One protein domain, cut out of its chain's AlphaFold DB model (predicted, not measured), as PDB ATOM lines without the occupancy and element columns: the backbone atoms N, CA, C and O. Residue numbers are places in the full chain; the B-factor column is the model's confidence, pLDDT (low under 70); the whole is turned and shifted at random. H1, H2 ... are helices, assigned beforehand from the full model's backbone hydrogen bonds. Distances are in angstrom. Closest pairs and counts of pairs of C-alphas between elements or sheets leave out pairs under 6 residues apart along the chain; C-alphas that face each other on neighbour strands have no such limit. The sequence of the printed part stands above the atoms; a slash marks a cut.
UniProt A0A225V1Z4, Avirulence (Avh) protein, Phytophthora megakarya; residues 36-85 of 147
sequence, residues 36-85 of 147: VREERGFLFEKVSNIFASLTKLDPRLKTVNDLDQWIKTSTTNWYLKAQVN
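What this domain is: This is residues 36 to 85 of the 147 residues of the protein "Avirulence (Avh) protein" of Phytophthora megakarya (UniProt A0A225V1Z4). Two helices of 22 residues each, H1 and H2, make a wide open V, with the short link of residues 58 to 63 at its corner and the far part of each helix, residues 36 to 50 of H1 and 71 to 85 of H2, sticking out as a free arm. The two arms make the length, and no third part fills the space between them. The printed part has 50 residues with two named helices, H1 then H2, and no named strand; its class is all helix. It is only just loose, close to extended, with a radius of gyration of the C-alphas of 14.4 A, and the C-alphas span 47 by 21 by 16 A.

Where its parts are: Find C-alpha 36 at (-30.571, -14.870, 68.903); there H1 begins, and it runs through residues 36 to 57, 32.1 A from first to last C-alpha. It ends at C-alpha 57, at (-26.449, 3.624, 43.042). Go on through residues 58 to 63 to Val 64, where H2 begins; it holds residues 64 to 85, is 31.0 A long from first to last C-alpha, and ends at C-alpha 85, at (-2.728, 6.948, 38.017).

How they stand to each other: H1 and H2 are near each other, with 5 pairs of C-alphas within 10 A; their closest C-alphas are 8.3 A apart. Look at residues 36 to 50 of H1 and 71 to 85 of H2: both stretches stand free. In H2 every O i to N i+4 pair is within hydrogen-bond range, and in H1 17 of 18 are.

The domain as a whole: The two C-alphas farthest apart, those of Arg 37 and Val 84, are 47.5 A apart. The printed part has no cut, and the link from H1 to H2 is short, with 6 residues. Read the B-factor column for the model's confidence: the mean pLDDT of the printed part is 78.6, and residues 36 to 43 are under 70.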
ATOM      1  N   VAL A  36     -31.082 -14.443  70.217       53.53
ATOM      2  CA  VAL A  36     -30.571 -14.870  68.903       53.53
ATOM      3  C   VAL A  36     -31.523 -14.460  67.775       53.53
ATOM      4  O   VAL A  36     -31.084 -14.164  66.658       53.53
ATOM      5  N   ARG A  37     -32.835 -14.432  68.033       55.12
ATOM      6  CA  ARG A  37     -33.843 -14.027  67.046       55.12
ATOM      7  C   ARG A  37     -33.829 -12.519  66.792       55.12
ATOM      8  O   ARG A  37     -33.912 -12.114  65.630       55.12
ATOM      9  N   GLU A  38     -33.671 -11.711  67.837       59.66
ATOM     10  CA  GLU A  38     -33.522 -10.255  67.724       59.66
ATOM     11  C   GLU A  38     -32.214  -9.867  67.017       59.66
ATOM     12  O   GLU A  38     -32.232  -9.062  66.081       59.66
ATOM     13  N   GLU A  39     -31.092 -10.506  67.365       58.41
ATOM     14  CA  GLU A  39     -29.802 -10.259  66.707       58.41
ATOM     15  C   GLU A  39     -29.818 -10.628  65.215       58.41
ATOM     16  O   GLU A  39     -29.285  -9.894  64.373       58.41
ATOM     17  N   ARG A  40     -30.479 -11.736  64.850       59.28
ATOM     18  CA  ARG A  40     -30.666 -12.130  63.443       59.28
ATOM     19  C   ARG A  40     -31.541 -11.138  62.679       59.28
ATOM     20  O   ARG A  40     -31.224 -10.831  61.529       59.28
ATOM     21  N   GLY A  41     -32.603 -10.618  63.299       65.44
ATOM     22  CA  GLY A  41     -33.468  -9.592  62.707       65.44
ATOM     23  C   GLY A  41     -32.719  -8.287  62.424       65.44
ATOM     24  O   GLY A  41     -32.804  -7.749  61.321       65.44
ATOM     25  N   PHE A  42     -31.896  -7.844  63.374       67.38
ATOM     26  CA  PHE A  42     -31.074  -6.639  63.247       67.38
ATOM     27  C   PHE A  42     -30.000  -6.745  62.153       67.38
ATOM     28  O   PHE A  42     -29.763  -5.795  61.400       67.38
ATOM     29  N   LEU A  43     -29.352  -7.907  62.026       68.50
ATOM     30  CA  LEU A  43     -28.411  -8.169  60.933       68.50
ATOM     31  C   LEU A  43     -29.109  -8.151  59.571       68.50
ATOM     32  O   LEU A  43     -28.580  -7.568  58.622       68.50
ATOM     33  N   PHE A  44     -30.302  -8.742  59.478       72.38
ATOM     34  CA  PHE A  44     -31.077  -8.766  58.241       72.38
ATOM     35  C   PHE A  44     -31.487  -7.354  57.811       72.38
ATOM     36  O   PHE A  44     -31.284  -6.977  56.659       72.38
ATOM     37  N   GLU A  45     -31.961  -6.533  58.750       75.31
ATOM     38  CA  GLU A  45     -32.334  -5.139  58.498       75.31
ATOM     39  C   GLU A  45     -31.136  -4.297  58.028       75.31
ATOM     40  O   GLU A  45     -31.230  -3.563  57.039       75.31
ATOM     41  N   LYS A  46     -29.969  -4.446  58.671       75.19
ATOM     42  CA  LYS A  46     -28.730  -3.779  58.237       75.19
ATOM     43  C   LYS A  46     -28.320  -4.176  56.820       75.19
ATOM     44  O   LYS A  46     -27.984  -3.303  56.019       75.19
ATOM     45  N   VAL A  47     -28.361  -5.469  56.498       73.81
ATOM     46  CA  VAL A  47     -28.015  -5.982  55.164       73.81
ATOM     47  C   VAL A  47     -29.013  -5.477  54.118       73.81
ATOM     48  O   VAL A  47     -28.594  -5.010  53.059       73.81
ATOM     49  N   SER A  48     -30.315  -5.483  54.422       77.00
ATOM     50  CA  SER A  48     -31.357  -4.939  53.543       77.00
ATOM     51  C   SER A  48     -31.185  -3.440  53.287       77.00
ATOM     52  O   SER A  48     -31.306  -3.007  52.142       77.00
ATOM     53  N   ASN A  49     -30.836  -2.649  54.305       80.56
ATOM     54  CA  ASN A  49     -30.597  -1.209  54.163       80.56
ATOM     55  C   ASN A  49     -29.360  -0.892  53.306       80.56
ATOM     56  O   ASN A  49     -29.391   0.024  52.476       80.56
ATOM     57  N   ILE A  50     -28.282  -1.668  53.463       78.62
ATOM     58  CA  ILE A  50     -27.092  -1.568  52.608       78.62
ATOM     59  C   ILE A  50     -27.459  -1.934  51.167       78.62
ATOM     60  O   ILE A  50     -27.160  -1.171  50.249       78.62
ATOM     61  N   PHE A  51     -28.168  -3.048  50.963       76.19
ATOM     62  CA  PHE A  51     -28.590  -3.491  49.636       76.19
ATOM     63  C   PHE A  51     -29.482  -2.449  48.950       76.19
ATOM     64  O   PHE A  51     -29.199  -2.052  47.825       76.19
ATOM     65  N   ALA A  52     -30.488  -1.916  49.646       81.12
ATOM     66  CA  ALA A  52     -31.373  -0.873  49.127       81.12
ATOM     67  C   ALA A  52     -30.638   0.438  48.791       81.12
ATOM     68  O   ALA A  52     -31.049   1.174  47.895       81.12
ATOM     69  N   SER A  53     -29.555   0.756  49.501       82.12
ATOM     70  CA  SER A  53     -28.712   1.914  49.181       82.12
ATOM     71  C   SER A  53     -27.860   1.659  47.934       82.12
ATOM     72  O   SER A  53     -27.678   2.558  47.117       82.12
ATOM     73  N   LEU A  54     -27.385   0.427  47.749       76.25
ATOM     74  CA  LEU A  54     -26.595   0.026  46.587       76.25
ATOM     75  C   LEU A  54     -27.443  -0.082  45.316       76.25
ATOM     76  O   LEU A  54     -27.007   0.391  44.270       76.25
ATOM     77  N   THR A  55     -28.675  -0.592  45.392       76.94
ATOM     78  CA  THR A  55     -29.587  -0.637  44.233       76.94
ATOM     79  C   THR A  55     -30.001   0.754  43.741       76.94
ATOM     80  O   THR A  55     -30.324   0.922  42.566       76.94
ATOM     81  N   LYS A  56     -29.945   1.778  44.605       83.88
ATOM     82  CA  LYS A  56     -30.101   3.187  44.196       83.88
ATOM     83  C   LYS A  56     -28.894   3.712  43.416       83.88
ATOM     84  O   LYS A  56     -29.068   4.574  42.561       83.88
ATOM     85  N   LEU A  57     -27.688   3.232  43.725       78.56
ATOM     86  CA  LEU A  57     -26.449   3.624  43.042       78.56
ATOM     87  C   LEU A  57     -26.282   2.896  41.705       78.56
ATOM     88  O   LEU A  57     -25.827   3.502  40.737       78.56
ATOM     89  N   ASP A  58     -26.673   1.623  41.643       78.50
ATOM     90  CA  ASP A  58     -26.703   0.834  40.414       78.50
ATOM     91  C   ASP A  58     -28.013   0.025  40.315       78.50
ATOM     92  O   ASP A  58     -28.155  -1.023  40.957       78.50
ATOM     93  N   PRO A  59     -28.974   0.469  39.478       81.06
ATOM     94  CA  PRO A  59     -30.271  -0.192  39.302       81.06
ATOM     95  C   PRO A  59     -30.200  -1.626  38.754       81.06
ATOM     96  O   PRO A  59     -31.224  -2.309  38.678       81.06
ATOM     97  N   ARG A  60     -29.022  -2.089  38.311       80.94
ATOM     98  CA  ARG A  60     -28.822  -3.450  37.790       80.94
ATOM     99  C   ARG A  60     -28.651  -4.489  38.896       80.94
ATOM    100  O   ARG A  60     -28.784  -5.676  38.617       80.94
ATOM    101  N   LEU A  61     -28.401  -4.059  40.132       83.75
ATOM    102  CA  LEU A  61     -28.259  -4.931  41.294       83.75
ATOM    103  C   LEU A  61     -29.627  -5.472  41.728       83.75
ATOM    104  O   LEU A  61     -30.383  -4.787  42.411       83.75
ATOM    105  N   LYS A  62     -29.966  -6.700  41.321       85.62
ATOM    106  CA  LYS A  62     -31.246  -7.343  41.675       85.62
ATOM    107  C   LYS A  62     -31.070  -8.506  42.644       85.62
ATOM    108  O   LYS A  62     -31.994  -8.834  43.382       85.62
ATOM    109  N   THR A  63     -29.889  -9.116  42.654       85.19
ATOM    110  CA  THR A  63     -29.562 -10.293  43.457       85.19
ATOM    111  C   THR A  63     -28.258 -10.106  44.231       85.19
ATOM    112  O   THR A  63     -27.440  -9.237  43.926       85.19
ATOM    113  N   VAL A  64     -28.033 -10.958  45.235       77.12
ATOM    114  CA  VAL A  64     -26.760 -11.011  45.977       77.12
ATOM    115  C   VAL A  64     -25.589 -11.359  45.049       77.12
ATOM    116  O   VAL A  64     -24.490 -10.845  45.234       77.12
ATOM    117  N   ASN A  65     -25.823 -12.177  44.019       85.31
ATOM    118  CA  ASN A  65     -24.804 -12.507  43.025       85.31
ATOM    119  C   ASN A  65     -24.439 -11.294  42.150       85.31
ATOM    120  O   ASN A  65     -23.261 -11.066  41.888       85.31
ATOM    121  N   ASP A  66     -25.425 -10.473  41.765       82.44
ATOM    122  CA  ASP A  66     -25.165  -9.219  41.040       82.44
ATOM    123  C   ASP A  66     -24.330  -8.258  41.892       82.44
ATOM    124  O   ASP A  66     -23.431  -7.591  41.381       82.44
ATOM    125  N   LEU A  67     -24.595  -8.214  43.204       80.50
ATOM    126  CA  LEU A  67     -23.820  -7.413  44.146       80.50
ATOM    127  C   LEU A  67     -22.373  -7.902  44.260       80.50
ATOM    128  O   LEU A  67     -21.456  -7.089  44.168       80.50
ATOM    129  N   ASP A  68     -22.150  -9.205  44.435       82.88
ATOM    130  CA  ASP A  68     -20.797  -9.772  44.487       82.88
ATOM    131  C   ASP A  68     -20.023  -9.485  43.190       82.88
ATOM    132  O   ASP A  68     -18.875  -9.026  43.222       82.88
ATOM    133  N   GLN A  69     -20.674  -9.651  42.035       85.19
ATOM    134  CA  GLN A  69     -20.082  -9.324  40.744       85.19
ATOM    135  C   GLN A  69     -19.764  -7.827  40.626       85.19
ATOM    136  O   GLN A  69     -18.662  -7.469  40.212       85.19
ATOM    137  N   TRP A  70     -20.675  -6.943  41.036       85.38
ATOM    138  CA  TRP A  70     -20.451  -5.499  41.012       85.38
ATOM    139  C   TRP A  70     -19.328  -5.061  41.950       85.38
ATOM    140  O   TRP A  70     -18.502  -4.240  41.550       85.38
ATOM    141  N   ILE A  71     -19.239  -5.627  43.159       83.62
ATOM    142  CA  ILE A  71     -18.137  -5.367  44.095       83.62
ATOM    143  C   ILE A  71     -16.816  -5.788  43.452       83.62
ATOM    144  O   ILE A  71     -15.869  -4.998  43.431       83.62
ATOM    145  N   LYS A  72     -16.745  -6.993  42.872       85.19
ATOM    146  CA  LYS A  72     -15.543  -7.492  42.184       85.19
ATOM    147  C   LYS A  72     -15.146  -6.598  41.012       85.19
ATOM    148  O   LYS A  72     -13.990  -6.177  40.929       85.19
ATOM    149  N   THR A  73     -16.087  -6.259  40.132       84.19
ATOM    150  CA  THR A  73     -15.836  -5.399  38.966       84.19
ATOM    151  C   THR A  73     -15.417  -3.993  39.387       84.19
ATOM    152  O   THR A  73     -14.422  -3.475  38.884       84.19
ATOM    153  N   SER A  74     -16.115  -3.387  40.346       79.25
ATOM    154  CA  SER A  74     -15.811  -2.039  40.841       79.25
ATOM    155  C   SER A  74     -14.451  -1.980  41.527       79.25
ATOM    156  O   SER A  74     -13.670  -1.068  41.260       79.25
ATOM    157  N   THR A  75     -14.127  -2.982  42.345       84.75
ATOM    158  CA  THR A  75     -12.821  -3.090  43.010       84.75
ATOM    159  C   THR A  75     -11.703  -3.262  41.986       84.75
ATOM    160  O   THR A  75     -10.687  -2.575  42.064       84.75
ATOM    161  N   THR A  76     -11.911  -4.115  40.978       88.50
ATOM    162  CA  THR A  76     -10.945  -4.324  39.889       88.50
ATOM    163  C   THR A  76     -10.723  -3.037  39.099       88.50
ATOM    164  O   THR A  76      -9.585  -2.620  38.899       88.50
ATOM    165  N   ASN A  77     -11.799  -2.349  38.711       86.25
ATOM    166  CA  ASN A  77     -11.726  -1.081  37.988       86.25
ATOM    167  C   ASN A  77     -11.024   0.008  38.804       86.25
ATOM    168  O   ASN A  77     -10.196   0.746  38.268       86.25
ATOM    169  N   TRP A  78     -11.326   0.108  40.101       88.69
ATOM    170  CA  TRP A  78     -10.666   1.056  40.992       88.69
ATOM    171  C   TRP A  78      -9.172   0.756  41.121       88.69
ATOM    172  O   TRP A  78      -8.354   1.666  40.987       88.69
ATOM    173  N   TYR A  79      -8.812  -0.514  41.306       87.12
ATOM    174  CA  TYR A  79      -7.424  -0.952  41.386       87.12
ATOM    175  C   TYR A  79      -6.650  -0.639  40.100       87.12
ATOM    176  O   TYR A  79      -5.594  -0.006  40.156       87.12
ATOM    177  N   LEU A  80      -7.203  -0.985  38.934       84.81
ATOM    178  CA  LEU A  80      -6.611  -0.658  37.634       84.81
ATOM    179  C   LEU A  80      -6.451   0.857  37.460       84.81
ATOM    180  O   LEU A  80      -5.383   1.331  37.075       84.81
ATOM    181  N   LYS A  81      -7.474   1.644  37.817       85.19
ATOM    182  CA  LYS A  81      -7.408   3.112  37.779       85.19
ATOM    183  C   LYS A  81      -6.312   3.654  38.697       85.19
ATOM    184  O   LYS A  81      -5.596   4.578  38.313       85.19
ATOM    185  N   ALA A  82      -6.152   3.091  39.893       86.75
ATOM    186  CA  ALA A  82      -5.100   3.479  40.824       86.75
ATOM    187  C   ALA A  82      -3.703   3.175  40.259       86.75
ATOM    188  O   ALA A  82      -2.830   4.043  40.316       86.75
ATOM    189  N   GLN A  83      -3.502   1.999  39.657       87.75
ATOM    190  CA  GLN A  83      -2.244   1.647  38.992       87.75
ATOM    191  C   GLN A  83      -1.927   2.589  37.824       87.75
ATOM    192  O   GLN A  83      -0.828   3.139  37.751       87.75
ATOM    193  N   VAL A  84      -2.903   2.846  36.952       85.50
ATOM    194  CA  VAL A  84      -2.760   3.785  35.831       85.50
ATOM    195  C   VAL A  84      -2.400   5.185  36.337       85.50
ATOM    196  O   VAL A  84      -1.466   5.806  35.834       85.50
ATOM    197  N   ASN A  85      -3.057   5.664  37.396       84.94
ATOM    198  CA  ASN A  85      -2.728   6.948  38.017       84.94
ATOM    199  C   ASN A  85      -1.295   6.991  38.567       84.94
ATOM    200  O   ASN A  85      -0.627   8.019  38.460       84.94
TER     201      ASN A  85